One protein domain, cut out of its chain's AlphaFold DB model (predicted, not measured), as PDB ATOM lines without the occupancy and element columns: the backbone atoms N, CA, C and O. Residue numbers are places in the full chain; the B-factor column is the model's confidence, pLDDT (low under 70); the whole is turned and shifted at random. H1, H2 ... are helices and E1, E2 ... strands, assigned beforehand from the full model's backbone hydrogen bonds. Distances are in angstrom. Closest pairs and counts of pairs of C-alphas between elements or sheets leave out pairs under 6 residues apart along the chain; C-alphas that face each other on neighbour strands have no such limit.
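AT A GLANCE: This is residues 3 to 63 and 191 to 323 of the 323 residues of the protein "Histidine-type phosphatase" of Sphingomonas sp. (UniProt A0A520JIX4). A strongly twisted sheet of three strands, E3, E4 and E5, has helices H2, H3 and H5 on one face, with H5 beside the strands, while a small pair of strands, E1 and E2, stands beyond its edge strand E3. H1 packs on one side of that pair and H2 on the other, and the short helix H4 lies far out beyond the end of E4. The printed part has 194 residues with five named helices and five named strands, in the order E1 H1 H2 E2 H3 E3 E4 H4 E5 H5; the class is mixed, helices and strands, and under half of the residues, 85, are in named elements. The larger sheet has the order E3, E4, E5, antiparallel throughout, and E1 and E2 are parallel. The whole is compact and rounded, with a radius of gyration of the C-alphas of 16.8 A and spans of 46 by 41 by 39 A.

IN THESE COORDINATES: In the larger sheet, E3 is residues 249 to 256, 22.0 A from first to last C-alpha, E4 is residues 262 to 270, 25.7 A, and E5 is residues 289 to 293, 12.4 A. E1 is residues 15 to 19, with C-alpha 15 at (350.411, 310.499, 302.288), and E2 is residues 213 to 217. Of the helices, H1 is residues 23 to 36, 19.9 A long, H2 residues 195 to 204, 14.5 A, H3 residues 220 to 230, 15.5 A, and H4 residues 273 to 277, 6.0 A. H5 is residues 309 to 321, 18.4 A long, and ends with C-alpha 321 at (373.134, 316.514, 316.513).

HOW THE PARTS SIT: E3 and E4 form a hairpin with 153 degrees between their directions; N 251 and O 267 are within hydrogen-bond range at 2.8 A. E4, the inner strand, is antiparallel to E5 at 142 degrees, with N 268 and O 291 at 2.8 A. H2, H3 and H5 are on one face of this sheet, an arrangement of two layers, one of helices and one of strands. H2 lies over E3 and runs along it, at 11 degrees on the local plane; the C-alphas of Ile 203 and Arg 254, their closest, are 6.4 A apart. The closest C-alphas of H3 and E3 are those of Val 223 and Ile 250, 6.8 A. H5 lies over none of the strands, at a height over the sheet of 8.1 A, and its Leu 309 has its C-alpha 4.9 A from that of Tyr 263 in E4, their closest pair. H2 and H5 touch, at a shallow tilt of 15 degrees, opposite ways, closest at the C-alphas of Arg 200 and Met 316, 6.5 A. H3 and H5 only just touch, only at their ends, with 3 pairs of C-alphas within 8 A, the closest those of Leu 229 and Arg 319, 6.4 A. E2 and E3 are near each other. E1 and E2 are parallel at 10 degrees, with N 16 and O 213 at 2.9 A. The closest C-alphas of H1 and E2 are those of Thr 25 and Ser 217, 5.3 A. H4 touches no helix and is not on the larger sheet. In H1, H2, H3, H4 and H5 every O i to N i+4 pair is within hydrogen-bond range.

THE WHOLE: The two C-alphas farthest apart are those of Asp 50 and Gln 259, 47.3 A. Residues 64 to 190 are not printed, and C-alphas 63 and 191 are 9.8 A apart across the cut. The links H3 to E3, H4 to E5 and E5 to H5 are long. The mean pLDDT of the printed part is 94.8, and residue 323, the chain's last, is the one residue under 70.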
ATOM      1  N   ARG A   3     347.309 321.645 292.195       71.12
ATOM      2  CA  ARG A   3     347.822 322.547 291.144       71.12
ATOM      3  C   ARG A   3     349.327 322.382 290.907       71.12
ATOM      4  O   ARG A   3     349.783 322.470 289.774       71.12
ATOM      5  N   ASP A   4     350.067 322.115 291.977       76.56
ATOM      6  CA  ASP A   4     351.518 321.910 291.952       76.56
ATOM      7  C   ASP A   4     351.893 320.450 291.642       76.56
ATOM      8  O   ASP A   4     353.067 320.102 291.683       76.56
ATOM      9  N   ARG A   5     350.896 319.599 291.342       79.44
ATOM     10  CA  ARG A   5     351.029 318.168 291.020       79.44
ATOM     11  C   ARG A   5     351.735 317.335 292.097       79.44
ATOM     12  O   ARG A   5     352.308 316.298 291.790       79.44
ATOM     13  N   VAL A   6     351.669 317.776 293.355       84.00
ATOM     14  CA  VAL A   6     352.153 317.010 294.518       84.00
ATOM     15  C   VAL A   6     351.180 315.881 294.854       84.00
ATOM     16  O   VAL A   6     351.597 314.772 295.148       84.00
ATOM     17  N   LEU A   7     349.876 316.161 294.781       85.44
ATOM     18  CA  LEU A   7     348.816 315.166 294.935       85.44
ATOM     19  C   LEU A   7     348.029 315.060 293.626       85.44
ATOM     20  O   LEU A   7     347.884 316.076 292.930       85.44
ATOM     21  N   PRO A   8     347.522 313.868 293.274       81.31
ATOM     22  CA  PRO A   8     346.728 313.704 292.068       81.31
ATOM     23  C   PRO A   8     345.388 314.444 292.201       81.31
ATOM     24  O   PRO A   8     344.865 314.635 293.295       81.31
ATOM     25  N   ALA A   9     344.814 314.867 291.072       77.31
ATOM     26  CA  ALA A   9     343.501 315.522 291.062       77.31
ATOM     27  C   ALA A   9     342.344 314.558 291.392       77.31
ATOM     28  O   ALA A   9     341.264 315.000 291.775       77.31
ATOM     29  N   LYS A  10     342.568 313.250 291.216       75.00
ATOM     30  CA  LYS A  10     341.655 312.150 291.551       75.00
ATOM     31  C   LYS A  10     342.455 311.031 292.227       75.00
ATOM     32  O   LYS A  10     343.601 310.801 291.850       75.00
ATOM     33  N   GLY A  11     341.846 310.312 293.168       79.69
ATOM     34  CA  GLY A  11     342.522 309.275 293.959       79.69
ATOM     35  C   GLY A  11     343.285 309.837 295.165       79.69
ATOM     36  O   GLY A  11     343.241 311.034 295.430       79.69
ATOM     37  N   CYS A  12     343.959 308.960 295.914       81.31
ATOM     38  CA  CYS A  12     344.466 309.294 297.252       81.31
ATOM     39  C   CYS A  12     345.932 309.739 297.302       81.31
ATOM     40  O   CYS A  12     346.319 310.465 298.215       81.31
ATOM     41  N   GLY A  13     346.751 309.323 296.328       82.62
ATOM     42  CA  GLY A  13     348.207 309.459 296.429       82.62
ATOM     43  C   GLY A  13     348.782 308.741 297.661       82.62
ATOM     44  O   GLY A  13     348.068 308.068 298.403       82.62
ATOM     45  N   THR A  14     350.087 308.878 297.881       88.69
ATOM     46  CA  THR A  14     350.754 308.393 299.094       88.69
ATOM     47  C   THR A  14     350.918 309.559 300.066       88.69
ATOM     48  O   THR A  14     351.594 310.544 299.767       88.69
ATOM     49  N   VAL A  15     350.290 309.477 301.240       93.88
ATOM     50  CA  VAL A  15     350.411 310.499 302.288       93.88
ATOM     51  C   VAL A  15     350.755 309.868 303.628       93.88
ATOM     52  O   VAL A  15     350.374 308.734 303.909       93.88
ATOM     53  N   ARG A  16     351.458 310.624 304.465       96.50
ATOM     54  CA  ARG A  16     351.711 310.293 305.864       96.50
ATOM     55  C   ARG A  16     351.161 311.411 306.732       96.50
ATOM     56  O   ARG A  16     351.606 312.549 306.613       96.50
ATOM     57  N   ILE A  17     350.217 311.086 307.605       97.75
ATOM     58  CA  ILE A  17     349.633 312.041 308.542       97.75
ATOM     59  C   ILE A  17     350.024 311.625 309.956       97.75
ATOM     60  O   ILE A  17     349.846 310.467 310.331       97.75
ATOM     61  N   VAL A  18     350.595 312.555 310.716       98.44
ATOM     62  CA  VAL A  18     351.036 312.344 312.098       98.44
ATOM     63  C   VAL A  18     350.489 313.478 312.953       98.44
ATOM     64  O   VAL A  18     350.555 314.636 312.540       98.44
ATOM     65  N   ALA A  19     349.942 313.164 314.117       98.75
ATOM     66  CA  ALA A  19     349.429 314.140 315.068       98.75
ATOM     67  C   ALA A  19     349.937 313.826 316.473       98.75
ATOM     68  O   ALA A  19     350.193 312.662 316.783       98.75
ATOM     69  N   ASP A  20     350.073 314.856 317.306       98.69
ATOM     70  CA  ASP A  20     350.196 314.639 318.746       98.69
ATOM     71  C   ASP A  20     348.883 314.055 319.291       98.69
ATOM     72  O   ASP A  20     347.829 314.162 318.659       98.69
ATOM     73  N   SER A  21     348.972 313.450 320.467       98.12
ATOM     74  CA  SER A  21     347.908 312.819 321.241       98.12
ATOM     75  C   SER A  21     346.836 313.775 321.770       98.12
ATOM     76  O   SER A  21     345.757 313.322 322.147       98.12
ATOM     77  N   ASP A  22     347.091 315.082 321.794       98.38
ATOM     78  CA  ASP A  22     346.098 316.046 322.252       98.38
ATOM     79  C   ASP A  22     344.868 316.053 321.327       98.38
ATOM     80  O   ASP A  22     344.978 316.065 320.096       98.38
ATOM     81  N   GLN A  23     343.669 316.153 321.908       98.31
ATOM     82  CA  GLN A  23     342.420 316.198 321.132       98.31
ATOM     83  C   GLN A  23     342.470 317.239 319.995       98.31
ATOM     84  O   GLN A  23     342.074 316.963 318.860       98.31
ATOM     85  N   ARG A  24     343.024 318.428 320.273       97.81
ATOM     86  CA  ARG A  24     343.116 319.536 319.307       97.81
ATOM     87  C   ARG A  24     344.023 319.236 318.110       97.81
ATOM     88  O   ARG A  24     343.736 319.700 317.003       97.81
ATOM     89  N   THR A  25     345.099 318.467 318.288       98.44
ATOM     90  CA  THR A  25     346.017 318.098 317.199       98.44
ATOM     91  C   THR A  25     345.445 316.968 316.355       98.44
ATOM     92  O   THR A  25     345.554 317.040 315.126       98.44
ATOM     93  N   ILE A  26     344.772 315.993 316.978       98.62
ATOM     94  CA  ILE A  26     344.049 314.912 316.287       98.62
ATOM     95  C   ILE A  26     342.935 315.501 315.416       98.62
ATOM     96  O   ILE A  26     342.952 315.320 314.198       98.62
ATOM     97  N   ALA A  27     342.043 316.309 315.998       98.38
ATOM     98  CA  ALA A  27     340.942 316.940 315.269       98.38
ATOM     99  C   ALA A  27     341.441 317.839 314.122       98.38
ATOM    100  O   ALA A  27     340.882 317.842 313.024       98.38
ATOM    101  N   THR A  28     342.543 318.568 314.331       98.12
ATOM    102  CA  THR A  28     343.177 319.352 313.259       98.12
ATOM    103  C   THR A  28     343.643 318.452 312.112       98.12
ATOM    104  O   THR A  28     343.420 318.778 310.943       98.12
ATOM    105  N   ALA A  29     344.267 317.311 312.416       97.88
ATOM    106  CA  ALA A  29     344.721 316.372 311.399       97.88
ATOM    107  C   ALA A  29     343.551 315.724 310.642       97.88
ATOM    108  O   ALA A  29     343.640 315.571 309.422       97.88
ATOM    109  N   GLU A  30     342.451 315.406 311.326       97.31
ATOM    110  CA  GLU A  30     341.218 314.889 310.723       97.31
ATOM    111  C   GLU A  30     340.608 315.891 309.742       97.31
ATOM    112  O   GLU A  30     340.368 315.547 308.583       97.31
ATOM    113  N   VAL A  31     340.437 317.151 310.159       95.81
ATOM    114  CA  VAL A  31     339.884 318.217 309.308       95.81
ATOM    115  C   VAL A  31     340.753 318.441 308.072       95.81
ATOM    116  O   VAL A  31     340.243 318.515 306.950       95.81
ATOM    117  N   TRP A  32     342.078 318.505 308.241       93.94
ATOM    118  CA  TRP A  32     343.002 318.645 307.116       93.94
ATOM    119  C   TRP A  32     342.962 317.444 306.175       93.94
ATOM    120  O   TRP A  32     342.969 317.622 304.957       93.94
ATOM    121  N   THR A  33     342.897 316.233 306.721       93.56
ATOM    122  CA  THR A  33     342.828 314.998 305.936       93.56
ATOM    123  C   THR A  33     341.539 314.937 305.127       93.56
ATOM    124  O   THR A  33     341.597 314.716 303.919       93.56
ATOM    125  N   ALA A  34     340.394 315.218 305.754       93.00
ATOM    126  CA  ALA A  34     339.096 315.248 305.090       93.00
ATOM    127  C   ALA A  34     339.039 316.309 303.977       93.00
ATOM    128  O   ALA A  34     338.452 316.072 302.923       93.00
ATOM    129  N   ALA A  35     339.686 317.462 304.173       90.12
ATOM    130  CA  ALA A  35     339.745 318.519 303.165       90.12
ATOM    131  C   ALA A  35     340.709 318.201 302.007       90.12
ATOM    132  O   ALA A  35     340.421 318.529 300.854       90.12
ATOM    133  N   LEU A  36     341.866 317.597 302.296       88.44
ATOM    134  CA  LEU A  36     342.882 317.272 301.291       88.44
ATOM    135  C   LEU A  36     342.517 316.037 300.466       88.44
ATOM    136  O   LEU A  36     342.821 315.994 299.275       88.44
ATOM    137  N   LEU A  37     341.901 315.042 301.102       89.69
ATOM    138  CA  LEU A  37     341.646 313.723 300.535       89.69
ATOM    139  C   LEU A  37     340.211 313.255 300.854       89.69
ATOM    140  O   LEU A  37     340.032 312.231 301.512       89.69
ATOM    141  N   PRO A  38     339.169 313.957 300.372       87.69
ATOM    142  CA  PRO A  38     337.777 313.729 300.785       87.69
ATOM    143  C   PRO A  38     337.229 312.333 300.450       87.69
ATOM    144  O   PRO A  38     336.293 311.865 301.089       87.69
ATOM    145  N   ALA A  39     337.803 311.659 299.450       88.81
ATOM    146  CA  ALA A  39     337.426 310.301 299.052       88.81
ATOM    147  C   ALA A  39     338.288 309.209 299.716       88.81
ATOM    148  O   ALA A  39     338.144 308.032 299.394       88.81
ATOM    149  N   CYS A  40     339.213 309.585 300.599       89.12
ATOM    150  CA  CYS A  40     340.221 308.695 301.159       89.12
ATOM    151  C   CYS A  40     340.188 308.728 302.680       89.12
ATOM    152  O   CYS A  40     339.774 309.706 303.295       89.12
ATOM    153  N   LYS A  41     340.672 307.649 303.291       90.00
ATOM    154  CA  LYS A  41     340.756 307.513 304.747       90.00
ATOM    155  C   LYS A  41     342.169 307.085 305.149       90.00
ATOM    156  O   LYS A  41     342.343 305.955 305.602       90.00
ATOM    157  N   PRO A  42     343.205 307.908 304.888       92.25
ATOM    158  CA  PRO A  42     344.542 307.565 305.347       92.25
ATOM    159  C   PRO A  42     344.549 307.524 306.877       92.25
ATOM    160  O   PRO A  42     343.879 308.321 307.532       92.25
ATOM    161  N   ALA A  43     345.317 306.594 307.438       95.00
ATOM    162  CA  ALA A  43     345.510 306.542 308.877       95.00
ATOM    163  C   ALA A  43     346.220 307.816 309.363       95.00
ATOM    164  O   ALA A  43     347.180 308.285 308.741       95.00
ATOM    165  N   ILE A  44     345.756 308.345 310.491       97.50
ATOM    166  CA  ILE A  44     346.423 309.412 311.233       97.50
ATOM    167  C   ILE A  44     347.201 308.719 312.346       97.50
ATOM    168  O   ILE A  44     346.613 308.086 313.216       97.50
ATOM    169  N   ALA A  45     348.527 308.783 312.293       98.12
ATOM    170  CA  ALA A  45     349.364 308.192 313.327       98.12
ATOM    171  C   ALA A  45     349.435 309.132 314.537       98.12
ATOM    172  O   ALA A  45     349.922 310.254 314.411       98.12
ATOM    173  N   HIS A  46     348.970 308.663 315.688       98.31
ATOM    174  CA  HIS A  46     349.082 309.341 316.978       98.31
ATOM    175  C   HIS A  46     349.047 308.299 318.108       98.31
ATOM    176  O   HIS A  46     348.617 307.158 317.903       98.31
ATOM    177  N   ARG A  47     349.515 308.666 319.305       98.25
ATOM    178  CA  ARG A  47     349.259 307.890 320.533       98.25
ATOM    179  C   ARG A  47     347.773 307.974 320.914       98.25
ATOM    180  O   ARG A  47     347.094 308.875 320.423       98.25
ATOM    181  N   PRO A  48     347.239 307.080 321.770       98.25
ATOM    182  CA  PRO A  48     345.892 307.266 322.311       98.25
ATOM    183  C   PRO A  48     345.722 308.680 322.877       98.25
ATOM    184  O   PRO A  48     346.698 309.274 323.333       98.25
ATOM    185  N   GLN A  49     344.506 309.220 322.803       98.06
ATOM    186  CA  GLN A  49     344.266 310.606 323.192       98.06
ATOM    187  C   GLN A  49     344.754 310.872 324.623       98.06
ATOM    188  O   GLN A  49     344.561 310.032 325.502       98.06
ATOM    189  N   ASP A  50     345.393 312.026 324.824       96.12
ATOM    190  CA  ASP A  50     345.923 312.505 326.108       96.12
ATOM    191  C   ASP A  50     347.049 311.628 326.706       96.12
ATOM    192  O   ASP A  50     347.470 311.821 327.849       96.12
ATOM    193  N   VAL A  51     347.583 310.675 325.930       97.88
ATOM    194  CA  VAL A  51     348.786 309.916 326.289       97.88
ATOM    195  C   VAL A  51     350.020 310.640 325.776       97.88
ATOM    196  O   VAL A  51     350.252 310.688 324.571       97.88
ATOM    197  N   ALA A  52     350.847 311.094 326.720       96.19
ATOM    198  CA  ALA A  52     352.181 311.643 326.509       96.19
ATOM    199  C   ALA A  52     352.914 311.062 325.281       96.19
ATOM    200  O   ALA A  52     353.169 309.852 325.196       96.19
ATOM    201  N   ASP A  53     353.279 311.938 324.338       97.81
ATOM    202  CA  ASP A  53     353.969 311.552 323.111       97.81
ATOM    203  C   ASP A  53     355.401 312.125 323.054       97.81
ATOM    204  O   ASP A  53     355.600 313.310 322.745       97.81
ATOM    205  N   PRO A  54     356.441 311.293 323.275       96.94
ATOM    206  CA  PRO A  54     357.832 311.733 323.184       96.94
ATOM    207  C   PRO A  54     358.228 312.186 321.775       96.94
ATOM    208  O   PRO A  54     359.274 312.813 321.613       96.94
ATOM    209  N   LEU A  55     357.421 311.897 320.747       97.81
ATOM    210  CA  LEU A  55     357.646 312.434 319.412       97.81
ATOM    211  C   LEU A  55     357.492 313.962 319.394       97.81
ATOM    212  O   LEU A  55     358.312 314.642 318.775       97.81
ATOM    213  N   PHE A  56     356.476 314.491 320.082       98.31
ATOM    214  CA  PHE A  56     356.113 315.913 320.085       98.31
ATOM    215  C   PHE A  56     356.672 316.683 321.283       98.31
ATOM    216  O   PHE A  56     356.919 317.888 321.161       98.31
ATOM    217  N   ALA A  57     356.913 315.996 322.404       96.88
ATOM    218  CA  ALA A  57     357.409 316.582 323.647       96.88
ATOM    219  C   ALA A  57     358.633 315.837 324.234       96.88
ATOM    220  O   ALA A  57     358.654 315.528 325.426       96.88
ATOM    221  N   PRO A  58     359.706 315.585 323.456       96.81
ATOM    222  CA  PRO A  58     360.819 314.726 323.882       96.81
ATOM    223  C   PRO A  58     361.521 315.180 325.170       96.81
ATOM    224  O   PRO A  58     362.030 314.341 325.907       96.81
ATOM    225  N   ILE A  59     361.561 316.489 325.452       95.88
ATOM    226  CA  ILE A  59     362.151 317.030 326.688       95.88
ATOM    227  C   ILE A  59     361.294 316.648 327.901       95.88
ATOM    228  O   ILE A  59     361.819 316.088 328.857       95.88
ATOM    229  N   ALA A  60     359.986 316.926 327.844       94.25
ATOM    230  CA  ALA A  60     359.061 316.648 328.946       94.25
ATOM    231  C   ALA A  60     358.942 315.141 329.216       94.25
ATOM    232  O   ALA A  60     358.898 314.720 330.369       94.25
ATOM    233  N   GLU A  61     358.995 314.340 328.151       95.69
ATOM    234  CA  GLU A  61     358.926 312.878 328.210       95.69
ATOM    235  C   GLU A  61     360.281 312.198 328.447       95.69
ATOM    236  O   GLU A  61     360.391 310.977 328.334       95.69
ATOM    237  N   ARG A  62     361.336 312.969 328.756       95.44
ATOM    238  CA  ARG A  62     362.691 312.455 329.037       95.44
ATOM    239  C   ARG A  62     363.258 311.548 327.935       95.44
ATOM    240  O   ARG A  62     364.111 310.699 328.185       95.44
ATOM    241  N   ALA A  63     362.810 311.740 326.697       95.56
ATOM    242  CA  ALA A  63     363.260 310.995 325.525       95.56
ATOM    243  C   ALA A  63     364.547 311.575 324.912       95.56
ATOM    244  O   ALA A  63     365.095 311.028 323.956       95.56
ATOM    245  N   ASN A 191     363.947 319.905 321.550       97.25
ATOM    246  CA  ASN A 191     362.495 319.890 321.376       97.25
ATOM    247  C   ASN A 191     362.069 319.226 320.052       97.25
ATOM    248  O   ASN A 191     360.955 318.724 319.938       97.25
ATOM    249  N   LEU A 192     362.960 319.199 319.056       97.94
ATOM    250  CA  LEU A 192     362.753 318.532 317.770       97.94
ATOM    251  C   LEU A 192     363.492 317.202 317.628       97.94
ATOM    252  O   LEU A 192     363.521 316.664 316.525       97.94
ATOM    253  N   SER A 193     364.068 316.631 318.685       97.19
ATOM    254  CA  SER A 193     364.796 315.360 318.563       97.19
ATOM    255  C   SER A 193     363.889 314.199 318.128       97.19
ATOM    256  O   SER A 193     364.345 313.310 317.413       97.19
ATOM    257  N   GLY A 194     362.596 314.246 318.478       97.00
ATOM    258  CA  GLY A 194     361.577 313.313 317.991       97.00
ATOM    259  C   GLY A 194     361.153 313.587 316.541       97.00
ATOM    260  O   GLY A 194     361.302 312.736 315.664       97.00
ATOM    261  N   LEU A 195     360.621 314.783 316.264       98.19
ATOM    262  CA  LEU A 195     360.073 315.139 314.944       98.19
ATOM    263  C   LEU A 195     361.131 315.362 313.854       98.19
ATOM    264  O   LEU A 195     360.892 315.070 312.681       98.19
ATOM    265  N   GLY A 196     362.295 315.893 314.215       97.62
ATOM    266  CA  GLY A 196     363.349 316.320 313.299       97.62
ATOM    267  C   GLY A 196     363.837 315.215 312.360       97.62
ATOM    268  O   GLY A 196     363.833 315.435 311.146       97.62
ATOM    269  N   PRO A 197     364.202 314.019 312.862       97.50
ATOM    270  CA  PRO A 197     364.573 312.885 312.017       97.50
ATOM    271  C   PRO A 197     363.466 312.474 311.041       97.50
ATOM    272  O   PRO A 197     363.748 312.221 309.870       97.50
ATOM    273  N   MET A 198     362.201 312.475 311.480       97.12
ATOM    274  CA  MET A 198     361.059 312.168 310.613       97.12
ATOM    275  C   MET A 198     360.897 313.214 309.503       97.12
ATOM    276  O   MET A 198     360.738 312.852 308.338       97.12
ATOM    277  N   MET A 199     360.964 314.504 309.846       97.69
ATOM    278  CA  MET A 199     360.870 315.609 308.886       97.69
ATOM    279  C   MET A 199     362.021 315.577 307.875       97.69
ATOM    280  O   MET A 199     361.795 315.746 306.677       97.69
ATOM    281  N   ARG A 200     363.249 315.316 308.343       97.56
ATOM    282  CA  ARG A 200     364.432 315.128 307.496       97.56
ATOM    283  C   ARG A 200     364.208 313.970 306.523       97.56
ATOM    284  O   ARG A 200     364.294 314.185 305.315       97.56
ATOM    285  N   GLN A 201     363.849 312.788 307.031       97.00
ATOM    286  CA  GLN A 201     363.617 311.594 306.216       97.00
ATOM    287  C   GLN A 201     362.525 311.823 305.166       97.00
ATOM    288  O   GLN A 201     362.722 311.471 304.008       97.00
ATOM    289  N   ALA A 202     361.413 312.469 305.530       96.62
ATOM    290  CA  ALA A 202     360.326 312.777 304.598       96.62
ATOM    291  C   ALA A 202     360.782 313.621 303.393       96.62
ATOM    292  O   ALA A 202     360.236 313.491 302.299       96.62
ATOM    293  N   ILE A 203     361.796 314.472 303.570       96.75
ATOM    294  CA  ILE A 203     362.344 315.300 302.493       96.75
ATOM    295  C   ILE A 203     363.413 314.563 301.690       96.75
ATOM    296  O   ILE A 203     363.477 314.730 300.470       96.75
ATOM    297  N   VAL A 204     364.248 313.742 302.324       96.44
ATOM    298  CA  VAL A 204     365.398 313.116 301.648       96.44
ATOM    299  C   VAL A 204     365.121 311.718 301.096       96.44
ATOM    300  O   VAL A 204     365.933 311.235 300.312       96.44
ATOM    301  N   ASP A 205     363.972 311.104 301.411       95.31
ATOM    302  CA  ASP A 205     363.603 309.757 300.947       95.31
ATOM    303  C   ASP A 205     363.635 309.669 299.403       95.31
ATOM    304  O   ASP A 205     362.846 310.352 298.729       95.31
ATOM    305  N   PRO A 206     364.555 308.882 298.812       92.12
ATOM    306  CA  PRO A 206     364.731 308.819 297.368       92.12
ATOM    307  C   PRO A 206     363.717 307.899 296.685       92.12
ATOM    308  O   PRO A 206     363.667 307.887 295.452       92.12
ATOM    309  N   ARG A 207     362.952 307.105 297.445       93.00
ATOM    310  CA  ARG A 207     362.081 306.085 296.868       93.00
ATOM    311  C   ARG A 207     360.943 306.718 296.075       93.00
ATOM    312  O   ARG A 207     360.374 307.738 296.464       93.00
ATOM    313  N   ALA A 208     360.591 306.080 294.962       86.06
ATOM    314  CA  ALA A 208     359.490 306.522 294.109       86.06
ATOM    315  C   ALA A 208     358.116 306.368 294.787       86.06
ATOM    316  O   ALA A 208     357.194 307.108 294.460       86.06
ATOM    317  N   ASP A 209     357.996 305.437 295.737       88.06
ATOM    318  CA  ASP A 209     356.786 305.152 296.514       88.06
ATOM    319  C   ASP A 209     356.726 305.909 297.856       88.06
ATOM    320  O   ASP A 209     355.787 305.722 298.634       88.06
ATOM    321  N   ALA A 210     357.707 306.773 298.145       92.44
ATOM    322  CA  ALA A 210     357.692 307.606 299.341       92.44
ATOM    323  C   ALA A 210     356.418 308.479 299.390       92.44
ATOM    324  O   ALA A 210     355.912 308.891 298.339       92.44
ATOM    325  N   PRO A 211     355.888 308.802 300.588       94.06
ATOM    326  CA  PRO A 211     354.751 309.705 300.709       94.06
ATOM    327  C   PRO A 211     355.020 311.041 300.012       94.06
ATOM    328  O   PRO A 211     355.960 311.755 300.360       94.06
ATOM    329  N   ALA A 212     354.165 311.409 299.060       92.62
ATOM    330  CA  ALA A 212     354.236 312.694 298.370       92.62
ATOM    331  C   ALA A 212     353.976 313.882 299.317       92.62
ATOM    332  O   ALA A 212     354.407 315.005 299.050       92.62
ATOM    333  N   LEU A 213     353.280 313.632 300.430       94.88
ATOM    334  CA  LEU A 213     353.030 314.593 301.499       94.88
ATOM    335  C   LEU A 213     353.209 313.922 302.863       94.88
ATOM    336  O   LEU A 213     352.591 312.897 303.139       94.88
ATOM    337  N   THR A 214     353.994 314.552 303.735       97.06
ATOM    338  CA  THR A 214     353.957 314.292 305.178       97.06
ATOM    339  C   THR A 214     353.376 315.508 305.884       97.06
ATOM    340  O   THR A 214     353.904 316.610 305.740       97.06
ATOM    341  N   MET A 215     352.290 315.319 306.629       97.44
ATOM    342  CA  MET A 215     351.681 316.351 307.461       97.44
ATOM    343  C   MET A 215     351.884 316.004 308.931       97.44
ATOM    344  O   MET A 215     351.585 314.889 309.349       97.44
ATOM    345  N   VAL A 216     352.370 316.979 309.695       98.50
ATOM    346  CA  VAL A 216     352.552 316.879 311.143       98.50
ATOM    347  C   VAL A 216     351.649 317.914 311.806       98.50
ATOM    348  O   VAL A 216     351.813 319.110 311.567       98.50
ATOM    349  N   SER A 217     350.694 317.451 312.609       98.56
ATOM    350  CA  SER A 217     349.817 318.276 313.439       98.56
ATOM    351  C   SER A 217     350.378 318.314 314.860       98.56
ATOM    352  O   SER A 217     350.292 317.328 315.587       98.56
ATOM    353  N   GLY A 218     351.017 319.423 315.222       98.25
ATOM    354  CA  GLY A 218     351.646 319.625 316.529       98.25
ATOM    355  C   GLY A 218     351.323 321.009 317.082       98.25
ATOM    356  O   GLY A 218     350.278 321.578 316.769       98.25
ATOM    357  N   HIS A 219     352.244 321.573 317.859       98.25
ATOM    358  CA  HIS A 219     352.038 322.839 318.565       98.25
ATOM    359  C   HIS A 219     352.863 323.979 317.968       98.25
ATOM    360  O   HIS A 219     353.881 323.773 317.300       98.25
ATOM    361  N   ASP A 220     352.456 325.205 318.275       97.56
ATOM    362  CA  ASP A 220     353.222 326.434 318.038       97.56
ATOM    363  C   ASP A 220     354.676 326.334 318.528       97.56
ATOM    364  O   ASP A 220     355.594 326.745 317.822       97.56
ATOM    365  N   THR A 221     354.912 325.675 319.662       97.56
ATOM    366  CA  THR A 221     356.243 325.395 320.198       97.56
ATOM    367  C   THR A 221     357.075 324.565 319.217       97.56
ATOM    368  O   THR A 221     358.252 324.860 319.018       97.56
ATOM    369  N   ASN A 222     356.500 323.546 318.562       98.50
ATOM    370  CA  ASN A 222     357.230 322.759 317.563       98.50
ATOM    371  C   ASN A 222     357.558 323.617 316.328       98.50
ATOM    372  O   ASN A 222     358.664 323.525 315.793       98.50
ATOM    373  N   VAL A 223     356.631 324.487 315.909       98.69
ATOM    374  CA  VAL A 223     356.839 325.442 314.805       98.69
ATOM    375  C   VAL A 223     357.950 326.440 315.142       98.69
ATOM    376  O   VAL A 223     358.862 326.635 314.337       98.69
ATOM    377  N   ALA A 224     357.920 327.028 316.337       98.56
ATOM    378  CA  ALA A 224     358.933 327.953 316.826       98.56
ATOM    379  C   ALA A 224     360.299 327.269 316.959       98.56
ATOM    380  O   ALA A 224     361.299 327.802 316.483       98.56
ATOM    381  N   SER A 225     360.368 326.058 317.517       98.44
ATOM    382  CA  SER A 225     361.619 325.297 317.560       98.44
ATOM    383  C   SER A 225     362.155 324.993 316.163       98.44
ATOM    384  O   SER A 225     363.354 325.124 315.940       98.44
ATOM    385  N   LEU A 226     361.303 324.671 315.185       98.38
ATOM    386  CA  LEU A 226     361.756 324.416 313.810       98.38
ATOM    387  C   LEU A 226     362.288 325.684 313.148       98.38
ATOM    388  O   LEU A 226     363.293 325.645 312.437       98.38
ATOM    389  N   ALA A 227     361.655 326.816 313.441       98.31
ATOM    390  CA  ALA A 227     362.142 328.122 313.043       98.31
ATOM    391  C   ALA A 227     363.500 328.451 313.669       98.31
ATOM    392  O   ALA A 227     364.388 328.919 312.968       98.31
ATOM    393  N   GLY A 228     363.684 328.188 314.963       97.38
ATOM    394  CA  GLY A 228     364.960 328.380 315.657       97.38
ATOM    395  C   GLY A 228     366.073 327.460 315.151       97.38
ATOM    396  O   GLY A 228     367.212 327.889 314.990       97.38
ATOM    397  N   LEU A 229     365.738 326.207 314.824       96.62
ATOM    398  CA  LEU A 229     366.684 325.210 314.318       96.62
ATOM    399  C   LEU A 229     367.332 325.635 312.990       96.62
ATOM    400  O   LEU A 229     368.505 325.345 312.744       96.62
ATOM    401  N   LEU A 230     366.558 326.306 312.133       96.94
ATOM    402  CA  LEU A 230     366.937 326.666 310.764       96.94
ATOM    403  C   LEU A 230     367.022 328.179 310.514       96.94
ATOM    404  O   LEU A 230     367.205 328.584 309.365       96.94
ATOM    405  N   ASP A 231     366.903 328.986 311.570       96.75
ATOM    406  CA  ASP A 231     366.908 330.453 311.520       96.75
ATOM    407  C   ASP A 231     365.871 331.027 310.530       96.75
ATOM    408  O   ASP A 231     366.159 331.842 309.654       96.75
ATOM    409  N   LEU A 232     364.639 330.518 310.613       98.25
ATOM    410  CA  LEU A 232     363.536 330.892 309.728       98.25
ATOM    411  C   LEU A 232     362.714 332.020 310.342       98.25
ATOM    412  O   LEU A 232     362.386 331.974 311.525       98.25
ATOM    413  N   HIS A 233     362.324 332.984 309.510       98.12
ATOM    414  CA  HIS A 233     361.572 334.161 309.938       98.12
ATOM    415  C   HIS A 233     360.383 334.456 309.022       98.12
ATOM    416  O   HIS A 233     360.458 334.286 307.798       98.12
ATOM    417  N   TRP A 234     359.288 334.949 309.602       98.12
ATOM    418  CA  TRP A 234     358.074 335.345 308.883       98.12
ATOM    419  C   TRP A 234     357.354 336.507 309.570       98.12
ATOM    420  O   TRP A 234     357.635 336.874 310.705       98.12
ATOM    421  N   ARG A 235     356.375 337.097 308.877       98.00
ATOM    422  CA  ARG A 235     355.428 338.043 309.475       98.00
ATOM    423  C   ARG A 235     354.080 337.908 308.784       98.00
ATOM    424  O   ARG A 235     353.919 338.351 307.646       98.00
ATOM    425  N   VAL A 236     353.126 337.268 309.454       98.00
ATOM    426  CA  VAL A 236     351.745 337.195 308.964       98.00
ATOM    427  C   VAL A 236     351.087 338.562 309.191       98.00
ATOM    428  O   VAL A 236     351.233 339.120 310.277       98.00
ATOM    429  N   PRO A 237     350.367 339.138 308.211       95.69
ATOM    430  CA  PRO A 237     349.637 340.383 308.424       95.69
ATOM    431  C   PRO A 237     348.689 340.294 309.627       95.69
ATOM    432  O   PRO A 237     347.867 339.379 309.703       95.69
ATOM    433  N   GLY A 238     348.802 341.260 310.542       94.00
ATOM    434  CA  GLY A 238     348.034 341.295 311.789       94.00
ATOM    435  C   GLY A 238     348.667 340.545 312.965       94.00
ATOM    436  O   GLY A 238     348.030 340.468 314.006       94.00
ATOM    437  N   LEU A 239     349.889 340.022 312.812       97.62
ATOM    438  CA  LEU A 239     350.696 339.432 313.883       97.62
ATOM    439  C   LEU A 239     352.104 340.041 313.901       97.62
ATOM    440  O   LEU A 239     352.598 340.553 312.886       97.62
ATOM    441  N   ALA A 240     352.763 339.950 315.052       97.88
ATOM    442  CA  ALA A 240     354.169 340.264 315.214       97.88
ATOM    443  C   ALA A 240     355.042 339.353 314.333       97.88
ATOM    444  O   ALA A 240     354.617 338.312 313.823       97.88
ATOM    445  N   ALA A 241     356.289 339.777 314.105       98.12
ATOM    446  CA  ALA A 241     357.246 338.912 313.424       98.12
ATOM    447  C   ALA A 241     357.471 337.636 314.243       98.12
ATOM    448  O   ALA A 241     357.606 337.704 315.460       98.12
ATOM    449  N   ASP A 242     357.549 336.509 313.544       98.19
ATOM    450  CA  ASP A 242     357.859 335.185 314.083       98.19
ATOM    451  C   ASP A 242     356.867 334.617 315.108       98.19
ATOM    452  O   ASP A 242     357.144 333.575 315.703       98.19
ATOM    453  N   ASP A 243     355.698 335.239 315.269       98.00
ATOM    454  CA  ASP A 243     354.600 334.661 316.038       98.00
ATOM    455  C   ASP A 243     353.933 333.520 315.240       98.00
ATOM    456  O   ASP A 243     353.514 333.740 314.087       98.00
ATOM    457  N   PRO A 244     353.852 332.284 315.772       97.50
ATOM    458  CA  PRO A 244     353.145 331.201 315.108       97.50
ATOM    459  C   PRO A 244     351.633 331.471 315.025       97.50
ATOM    460  O   PRO A 244     350.927 331.497 316.027       97.50
ATOM    461  N   ALA A 245     351.106 331.617 313.808       97.12
ATOM    462  CA  ALA A 245     349.668 331.798 313.606       97.12
ATOM    463  C   ALA A 245     348.889 330.495 313.892       97.12
ATOM    464  O   ALA A 245     349.372 329.420 313.517       97.12
ATOM    465  N   PRO A 246     347.652 330.553 314.427       95.69
ATOM    466  CA  PRO A 246     346.782 329.380 314.521       95.69
ATOM    467  C   PRO A 246     346.577 328.714 313.151       95.69
ATOM    468  O   PRO A 246     346.263 329.376 312.158       95.69
ATOM    469  N   GLY A 247     346.803 327.399 313.078       95.38
ATOM    470  CA  GLY A 247     346.775 326.639 311.818       95.38
ATOM    471  C   GLY A 247     347.901 326.988 310.827       95.38
ATOM    472  O   GLY A 247     347.882 326.531 309.679       95.38
ATOM    473  N   GLY A 248     348.866 327.814 311.242       97.38
ATOM    474  CA  GLY A 248     350.072 328.138 310.495       97.38
ATOM    475  C   GLY A 248     351.042 326.958 310.437       97.38
ATOM    476  O   GLY A 248     351.104 326.137 311.347       97.38
ATOM    477  N   ALA A 249     351.804 326.859 309.351       98.00
ATOM    478  CA  ALA A 249     352.742 325.765 309.135       98.00
ATOM    479  C   ALA A 249     354.011 326.229 308.418       98.00
ATOM    480  O   ALA A 249     353.954 326.996 307.448       98.00
ATOM    481  N   ILE A 250     355.144 325.672 308.844       98.69
ATOM    482  CA  ILE A 250     356.371 325.638 308.049       98.69
ATOM    483  C   ILE A 250     356.265 324.449 307.094       98.69
ATOM    484  O   ILE A 250     356.070 323.312 307.513       98.69
ATOM    485  N   VAL A 251     356.391 324.720 305.800       98.25
ATOM    486  CA  VAL A 251     356.339 323.724 304.731       98.25
ATOM    487  C   VAL A 251     357.710 323.648 304.075       98.25
ATOM    488  O   VAL A 251     358.190 324.638 303.517       98.25
ATOM    489  N   PHE A 252     358.323 322.468 304.107       98.44
ATOM    490  CA  PHE A 252     359.475 322.160 303.268       98.44
ATOM    491  C   PHE A 252     358.997 321.600 301.934       98.44
ATOM    492  O   PHE A 252     358.212 320.656 301.885       98.44
ATOM    493  N   GLU A 253     359.474 322.183 300.841       97.44
ATOM    494  CA  GLU A 253     359.135 321.745 299.491       97.44
ATOM    495  C   GLU A 253     360.390 321.209 298.802       97.44
ATOM    496  O   GLU A 253     361.356 321.954 298.603       97.44
ATOM    497  N   ARG A 254     360.361 319.926 298.416       96.31
ATOM    498  CA  ARG A 254     361.382 319.313 297.564       96.31
ATOM    499  C   ARG A 254     361.084 319.630 296.102       96.31
ATOM    500  O   ARG A 254     360.096 319.168 295.540       96.31
ATOM    501  N   LEU A 255     361.954 320.419 295.491       95.44
ATOM    502  CA  LEU A 255     361.855 320.860 294.105       95.44
ATOM    503  C   LEU A 255     362.796 320.037 293.227       95.44
ATOM    504  O   LEU A 255     363.871 319.643 293.674       95.44
ATOM    505  N   VAL A 256     362.421 319.843 291.965       93.94
ATOM    506  CA  VAL A 256     363.268 319.226 290.936       93.94
ATOM    507  C   VAL A 256     363.350 320.185 289.755       93.94
ATOM    508  O   VAL A 256     362.324 320.710 289.320       93.94
ATOM    509  N   ASP A 257     364.555 320.471 289.266       94.62
ATOM    510  CA  ASP A 257     364.725 321.270 288.051       94.62
ATOM    511  C   ASP A 257     364.701 320.421 286.770       94.62
ATOM    512  O   ASP A 257     364.580 319.199 286.807       94.62
ATOM    513  N   ARG A 258     364.814 321.077 285.607       95.06
ATOM    514  CA  ARG A 258     364.795 320.402 284.297       95.06
ATOM    515  C   ARG A 258     365.973 319.445 284.090       95.06
ATOM    516  O   ARG A 258     365.893 318.593 283.217       95.06
ATOM    517  N   GLN A 259     367.047 319.591 284.865       95.69
ATOM    518  CA  GLN A 259     368.226 318.728 284.840       95.69
ATOM    519  C   GLN A 259     368.127 317.587 285.869       95.69
ATOM    520  O   GLN A 259     369.093 316.857 286.066       95.69
ATOM    521  N   GLY A 260     366.992 317.441 286.563       95.12
ATOM    522  CA  GLY A 260     366.794 316.426 287.598       95.12
ATOM    523  C   GLY A 260     367.449 316.762 288.942       95.12
ATOM    524  O   GLY A 260     367.404 315.948 289.867       95.12
ATOM    525  N   ARG A 261     368.038 317.955 289.100       96.81
ATOM    526  CA  ARG A 261     368.681 318.365 290.355       96.81
ATOM    527  C   ARG A 261     367.624 318.729 291.384       96.81
ATOM    528  O   ARG A 261     366.638 319.402 291.074       96.81
ATOM    529  N   ARG A 262     367.853 318.294 292.623       97.38
ATOM    530  CA  ARG A 262     366.898 318.431 293.726       97.38
ATOM    531  C   ARG A 262     367.284 319.560 294.674       97.38
ATOM    532  O   ARG A 262     368.446 319.683 295.070       97.38
ATOM    533  N   TYR A 263     366.286 320.336 295.075       98.25
ATOM    534  CA  TYR A 263     366.428 321.475 295.977       98.25
ATOM    535  C   TYR A 263     365.372 321.433 297.075       98.25
ATOM    536  O   TYR A 263     364.327 320.809 296.905       98.25
ATOM    537  N   VAL A 264     365.623 322.131 298.177       98.44
ATOM    538  CA  VAL A 264     364.667 322.295 299.272       98.44
ATOM    539  C   VAL A 264     364.487 323.779 299.556       98.44
ATOM    540  O   VAL A 264     365.470 324.512 299.685       98.44
ATOM    541  N   ARG A 265     363.231 324.225 299.656       98.06
ATOM    542  CA  ARG A 265     362.884 325.559 300.171       98.06
ATOM    543  C   ARG A 265     361.926 325.455 301.349       98.06
ATOM    544  O   ARG A 265     361.079 324.564 301.368       98.06
ATOM    545  N   ALA A 266     362.029 326.400 302.278       98.44
ATOM    546  CA  ALA A 266     361.085 326.569 303.373       98.44
ATOM    547  C   ALA A 266     360.044 327.643 303.030       98.44
ATOM    548  O   ALA A 266     360.345 328.660 302.398       98.44
ATOM    549  N   VAL A 267     358.801 327.424 303.445       98.38
ATOM    550  CA  VAL A 267     357.681 328.341 303.231       98.38
ATOM    551  C   VAL A 267     356.873 328.428 304.512       98.38
ATOM    552  O   VAL A 267     356.499 327.397 305.056       98.38
ATOM    553  N   TYR A 268     356.548 329.633 304.972       98.56
ATOM    554  CA  TYR A 268     355.519 329.803 305.990       98.56
ATOM    555  C   TYR A 268     354.168 329.987 305.316       98.56
ATOM    556  O   TYR A 268     354.027 330.825 304.416       98.56
ATOM    557  N   ARG A 269     353.179 329.211 305.744       97.44
ATOM    558  CA  ARG A 269     351.807 329.284 305.253       97.44
ATOM    559  C   ARG A 269     350.864 329.459 306.428       97.44
ATOM    560  O   ARG A 269     350.910 328.657 307.349       97.44
ATOM    561  N   ALA A 270     349.966 330.434 306.350       97.69
ATOM    562  CA  ALA A 270     348.936 330.657 307.363       97.69
ATOM    563  C   ALA A 270     347.699 331.347 306.772       97.69
ATOM    564  O   ALA A 270     347.751 331.923 305.684       97.69
ATOM    565  N   GLN A 271     346.591 331.313 307.504       97.56
ATOM    566  CA  GLN A 271     345.545 332.323 307.357       97.56
ATOM    567  C   GLN A 271     345.926 333.554 308.186       97.56
ATOM    568  O   GLN A 271     346.580 333.437 309.219       97.56
ATOM    569  N   THR A 272     345.527 334.742 307.737       97.06
ATOM    570  CA  THR A 272     345.542 335.930 308.610       97.06
ATOM    571  C   THR A 272     344.450 335.804 309.673       97.06
ATOM    572  O   THR A 272     343.447 335.126 309.436       97.06
ATOM    573  N   LEU A 273     344.574 336.504 310.806       96.44
ATOM    574  CA  LEU A 273     343.523 336.490 311.837       96.44
ATOM    575  C   LEU A 273     342.154 336.907 311.279       96.44
ATOM    576  O   LEU A 273     341.139 336.319 311.636       96.44
ATOM    577  N   ALA A 274     342.119 337.872 310.354       95.06
ATOM    578  CA  ALA A 274     340.884 338.290 309.690       95.06
ATOM    579  C   ALA A 274     340.263 337.167 308.837       95.06
ATOM    580  O   ALA A 274     339.044 336.994 308.841       95.06
ATOM    581  N   GLN A 275     341.087 336.379 308.136       97.50
ATOM    582  CA  GLN A 275     340.622 335.226 307.358       97.50
ATOM    583  C   GLN A 275     340.076 334.109 308.251       97.50
ATOM    584  O   GLN A 275     339.097 333.478 307.863       97.50
ATOM    585  N   ILE A 276     340.691 333.868 309.416       97.56
ATOM    586  CA  ILE A 276     340.194 332.892 310.399       97.56
ATOM    587  C   ILE A 276     338.856 333.379 310.962       97.56
ATOM    588  O   ILE A 276     337.849 332.696 310.814       97.56
ATOM    589  N   ARG A 277     338.824 334.613 311.478       97.56
ATOM    590  CA  ARG A 277     337.645 335.235 312.098       97.56
ATOM    591  C   ARG A 277     336.397 335.224 311.218       97.56
ATOM    592  O   ARG A 277     335.287 335.092 311.716       97.56
ATOM    593  N   THR A 278     336.574 335.424 309.916       96.81
ATOM    594  CA  THR A 278     335.470 335.502 308.943       96.81
ATOM    595  C   THR A 278     335.211 334.183 308.221       96.81
ATOM    596  O   THR A 278     334.394 334.152 307.305       96.81
ATOM    597  N   LEU A 279     335.929 333.111 308.585       96.31
ATOM    598  CA  LEU A 279     335.896 331.816 307.901       96.31
ATOM    599  C   LEU A 279     336.052 331.964 306.377       96.31
ATOM    600  O   LEU A 279     335.358 331.321 305.587       96.31
ATOM    601  N   THR A 280     336.965 332.845 305.951       96.38
ATOM    602  CA  THR A 280     337.167 333.160 304.532       96.38
ATOM    603  C   THR A 280     337.482 331.883 303.755       96.38
ATOM    604  O   THR A 280     338.520 331.249 303.972       96.38
ATOM    605  N   ARG A 281     336.630 331.536 302.782       94.00
ATOM    606  CA  ARG A 281     336.889 330.426 301.860       94.00
ATOM    607  C   ARG A 281     338.112 330.747 301.004       94.00
ATOM    608  O   ARG A 281     338.083 331.644 300.165       94.00
ATOM    609  N   LEU A 282     339.189 329.994 301.206       92.50
ATOM    610  CA  LEU A 282     340.437 330.191 300.475       92.50
ATOM    611  C   LEU A 282     340.342 329.617 299.055       92.50
ATOM    612  O   LEU A 282     339.954 328.466 298.856       92.50
ATOM    613  N   GLY A 283     340.738 330.412 298.065       85.75
ATOM    614  CA  GLY A 283     340.692 330.057 296.648       85.75
ATOM    615  C   GLY A 283     340.672 331.293 295.748       85.75
ATOM    616  O   GLY A 283     340.264 332.374 296.164       85.75
ATOM    617  N   GLY A 284     341.128 331.148 294.499       85.06
ATOM    618  CA  GLY A 284     341.110 332.239 293.517       85.06
ATOM    619  C   GLY A 284     341.844 333.500 293.995       85.06
ATOM    620  O   GLY A 284     343.073 333.484 294.153       85.06
ATOM    621  N   ALA A 285     341.085 334.583 294.196       86.06
ATOM    622  CA  ALA A 285     341.573 335.874 294.683       86.06
ATOM    623  C   ALA A 285     341.868 335.880 296.197       86.06
ATOM    624  O   ALA A 285     342.821 336.528 296.629       86.06
ATOM    625  N   ALA A 286     341.120 335.116 297.001       91.31
ATOM    626  CA  ALA A 286     341.328 335.002 298.444       91.31
ATOM    627  C   ALA A 286     342.420 333.961 298.742       91.31
ATOM    628  O   ALA A 286     342.150 332.775 298.949       91.31
ATOM    629  N   ARG A 287     343.686 334.392 298.714       93.56
ATOM    630  CA  ARG A 287     344.841 333.518 298.971       93.56
ATOM    631  C   ARG A 287     345.243 333.525 300.452       93.56
ATOM    632  O   ARG A 287     345.196 334.585 301.077       93.56
ATOM    633  N   PRO A 288     345.686 332.384 301.012       94.69
ATOM    634  CA  PRO A 288     346.323 332.390 302.325       94.69
ATOM    635  C   PRO A 288     347.632 333.188 302.284       94.69
ATOM    636  O   PRO A 288     348.256 333.323 301.224       94.69
ATOM    637  N   TYR A 289     348.090 333.648 303.449       96.81
ATOM    638  CA  TYR A 289     349.462 334.114 303.589       96.81
ATOM    639  C   TYR A 289     350.412 332.966 303.235       96.81
ATOM    640  O   TYR A 289     350.305 331.854 303.760       96.81
ATOM    641  N   ARG A 290     351.345 333.237 302.323       97.06
ATOM    642  CA  ARG A 290     352.388 332.297 301.918       97.06
ATOM    643  C   ARG A 290     353.665 333.067 301.627       97.06
ATOM    644  O   ARG A 290     353.689 333.891 300.714       97.06
ATOM    645  N   ARG A 291     354.742 332.767 302.350       97.56
ATOM    646  CA  ARG A 291     356.037 333.434 302.177       97.56
ATOM    647  C   ARG A 291     357.161 332.414 302.150       97.56
ATOM    648  O   ARG A 291     357.254 331.586 303.047       97.56
ATOM    649  N   VAL A 292     358.005 332.472 301.120       97.69
ATOM    650  CA  VAL A 292     359.264 331.714 301.106       97.69
ATOM    651  C   VAL A 292     360.173 332.302 302.181       97.69
ATOM    652  O   VAL A 292     360.376 333.516 302.206       97.69
ATOM    653  N   MET A 293     360.688 331.446 303.055       97.75
ATOM    654  CA  MET A 293     361.620 331.815 304.114       97.75
ATOM    655  C   MET A 293     363.027 331.392 303.697       97.75
ATOM    656  O   MET A 293     363.220 330.223 303.346       97.75
ATOM    657  N   PRO A 294     364.012 332.303 303.705       97.44
ATOM    658  CA  PRO A 294     365.382 331.919 303.427       97.44
ATOM    659  C   PRO A 294     365.920 330.990 304.519       97.44
ATOM    660  O   PRO A 294     365.887 331.346 305.689       97.44
ATOM    661  N   ILE A 295     366.457 329.830 304.139       97.62
ATOM    662  CA  ILE A 295     367.276 329.013 305.044       97.62
ATOM    663  C   ILE A 295     368.675 329.641 305.069       97.62
ATOM    664  O   ILE A 295     369.397 329.553 304.074       97.62
ATOM    665  N   ALA A 296     369.036 330.324 306.157       88.56
ATOM    666  CA  ALA A 296     370.128 331.307 306.188       88.56
ATOM    667  C   ALA A 296     371.471 330.816 305.607       88.56
ATOM    668  O   ALA A 296     372.146 331.567 304.901       88.56
ATOM    669  N   THR A 297     371.836 329.554 305.849       90.69
ATOM    670  CA  THR A 297     373.113 328.954 305.423       90.69
ATOM    671  C   THR A 297     373.099 328.377 304.006       90.69
ATOM    672  O   THR A 297     374.104 327.837 303.554       90.69
ATOM    673  N   CYS A 298     371.972 328.439 303.297       96.81
ATOM    674  CA  CYS A 298     371.823 327.839 301.977       96.81
ATOM    675  C   CYS A 298     371.852 328.883 300.864       96.81
ATOM    676  O   CYS A 298     371.217 329.934 300.946       96.81
ATOM    677  N   THR A 299     372.541 328.568 299.770       96.69
ATOM    678  CA  THR A 299     372.423 329.277 298.493       96.69
ATOM    679  C   THR A 299     372.572 328.272 297.362       96.69
ATOM    680  O   THR A 299     373.523 327.494 297.331       96.69
ATOM    681  N   ALA A 300     371.639 328.293 296.416       97.00
ATOM    682  CA  ALA A 300     371.689 327.447 295.234       97.00
ATOM    683  C   ALA A 300     371.087 328.192 294.046       97.00
ATOM    684  O   ALA A 300     370.097 328.905 294.189       97.00
ATOM    685  N   ARG A 301     371.682 328.026 292.858       94.38
ATOM    686  CA  ARG A 301     371.228 328.688 291.619       94.38
ATOM    687  C   ARG A 301     371.103 330.218 291.739       94.38
ATOM    688  O   ARG A 301     370.193 330.803 291.161       94.38
ATOM    689  N   GLY A 302     371.973 330.853 292.528       93.69
ATOM    690  CA  GLY A 302     371.913 332.295 292.801       93.69
ATOM    691  C   GLY A 302     370.756 332.733 293.710       93.69
ATOM    692  O   GLY A 302     370.567 333.926 293.915       93.69
ATOM    693  N   VAL A 303     369.984 331.799 294.278       95.69
ATOM    694  CA  VAL A 303     368.879 332.094 295.198       95.69
ATOM    695  C   VAL A 303     369.341 331.877 296.635       95.69
ATOM    696  O   VAL A 303     369.591 330.742 297.056       95.69
ATOM    697  N   ARG A 304     369.426 332.967 297.404       95.31
ATOM    698  CA  ARG A 304     369.672 332.912 298.851       95.31
ATOM    699  C   ARG A 304     368.510 332.201 299.543       95.31
ATOM    700  O   ARG A 304     367.347 332.515 299.302       95.31
ATOM    701  N   GLY A 305     368.829 331.253 300.414       95.69
ATOM    702  CA  GLY A 305     367.851 330.477 301.167       95.69
ATOM    703  C   GLY A 305     367.335 329.211 300.485       95.69
ATOM    704  O   GLY A 305     366.547 328.493 301.095       95.69
ATOM    705  N   LEU A 306     367.764 328.924 299.250       98.25
ATOM    706  CA  LEU A 306     367.472 327.669 298.556       98.25
ATOM    707  C   LEU A 306     368.595 326.664 298.826       98.25
ATOM    708  O   LEU A 306     369.746 326.919 298.474       98.25
ATOM    709  N   CYS A 307     368.277 325.514 299.417       98.44
ATOM    710  CA  CYS A 307     369.257 324.453 299.642       98.44
ATOM    711  C   CYS A 307     369.298 323.498 298.447       98.44
ATOM    712  O   CYS A 307     368.260 323.192 297.856       98.44
ATOM    713  N   THR A 308     370.469 322.947 298.121       98.38
ATOM    714  CA  THR A 308     370.504 321.641 297.439       98.38
ATOM    715  C   THR A 308     369.959 320.574 298.393       98.38
ATOM    716  O   THR A 308     369.992 320.764 299.611       98.38
ATOM    717  N   LEU A 309     369.460 319.449 297.871       98.19
ATOM    718  CA  LEU A 309     368.961 318.367 298.732       98.19
ATOM    719  C   LEU A 309     370.034 317.878 299.722       98.19
ATOM    720  O   LEU A 309     369.744 317.733 300.904       98.19
ATOM    721  N   ALA A 310     371.276 317.714 299.256       97.75
ATOM    722  CA  ALA A 310     372.404 317.307 300.096       97.75
ATOM    723  C   ALA A 310     372.756 318.351 301.171       97.75
ATOM    724  O   ALA A 310     372.997 317.991 302.319       97.75
ATOM    725  N   ALA A 311     372.741 319.648 300.832       98.06
ATOM    726  CA  ALA A 311     373.008 320.704 301.809       98.06
ATOM    727  C   ALA A 311     371.918 320.774 302.889       98.06
ATOM    728  O   ALA A 311     372.232 320.987 304.057       98.06
ATOM    729  N   PHE A 312     370.650 320.568 302.515       98.19
ATOM    730  CA  PHE A 312     369.554 320.489 303.482       98.19
ATOM    731  C   PHE A 312     369.708 319.281 304.411       98.19
ATOM    732  O   PHE A 312     369.545 319.420 305.621       98.19
ATOM    733  N   ASP A 313     370.055 318.116 303.857       98.00
ATOM    734  CA  ASP A 313     370.259 316.888 304.628       98.00
ATOM    735  C   ASP A 313     371.366 317.047 305.678       98.00
ATOM    736  O   ASP A 313     371.144 316.799 306.865       98.00
ATOM    737  N   ALA A 314     372.530 317.546 305.249       97.50
ATOM    738  CA  ALA A 314     373.664 317.815 306.126       97.50
ATOM    739  C   ALA A 314     373.332 318.877 307.184       97.50
ATOM    740  O   ALA A 314     373.673 318.711 308.353       97.50
ATOM    741  N   LEU A 315     372.627 319.948 306.804       97.12
ATOM    742  CA  LEU A 315     372.199 320.983 307.743       97.12
ATOM    743  C   LEU A 315     371.281 320.407 308.825       97.12
ATOM    744  O   LEU A 315     371.534 320.629 310.006       97.12
ATOM    745  N   MET A 316     370.243 319.658 308.445       97.12
ATOM    746  CA  MET A 316     369.323 319.034 309.401       97.12
ATOM    747  C   MET A 316     370.051 318.046 310.313       97.12
ATOM    748  O   MET A 316     369.836 318.078 311.522       97.12
ATOM    749  N   ALA A 317     370.938 317.209 309.762       96.19
ATOM    750  CA  ALA A 317     371.743 316.272 310.544       96.19
ATOM    751  C   ALA A 317     372.577 316.999 311.610       96.19
ATOM    752  O   ALA A 317     372.462 316.685 312.792       96.19
ATOM    753  N   THR A 318     373.337 318.019 311.203       95.94
ATOM    754  CA  THR A 318     374.178 318.817 312.104       95.94
ATOM    755  C   THR A 318     373.347 319.541 313.156       95.94
ATOM    756  O   THR A 318     373.678 319.527 314.335       95.94
ATOM    757  N   ARG A 319     372.243 320.187 312.768       94.94
ATOM    758  CA  ARG A 319     371.430 320.968 313.711       94.94
ATOM    759  C   ARG A 319     370.745 320.086 314.752       94.94
ATOM    760  O   ARG A 319     370.656 320.495 315.903       94.94
ATOM    761  N   LEU A 320     370.315 318.884 314.368       93.50
ATOM    762  CA  LEU A 320     369.731 317.909 315.291       93.50
ATOM    763  C   LEU A 320     370.789 317.240 316.183       93.50
ATOM    764  O   LEU A 320     370.472 316.904 317.318       93.50
ATOM    765  N   SER A 321     372.034 317.085 315.716       89.19
ATOM    766  CA  SER A 321     373.134 316.514 316.513       89.19
ATOM    767  C   SER A 321     373.805 317.510 317.457       89.19
ATOM    768  O   SER A 321     374.520 317.097 318.359       89.19
ATOM    769  N   LEU A 322     373.599 318.816 317.254       76.50
ATOM    770  CA  LEU A 322     373.934 319.836 318.253       76.50
ATOM    771  C   LEU A 322     373.031 319.726 319.497       76.50
ATOM    772  O   LEU A 322     373.293 320.446 320.464       76.50
ATOM    773  N   GLY A 323     371.999 318.859 319.414       55.56
ATOM    774  CA  GLY A 323     371.104 318.225 320.407       55.56
ATOM    775  C   GLY A 323     371.771 317.397 321.509       55.56
ATOM    776  O   GLY A 323     372.982 317.150 321.417       55.56
TER     777      GLY A 323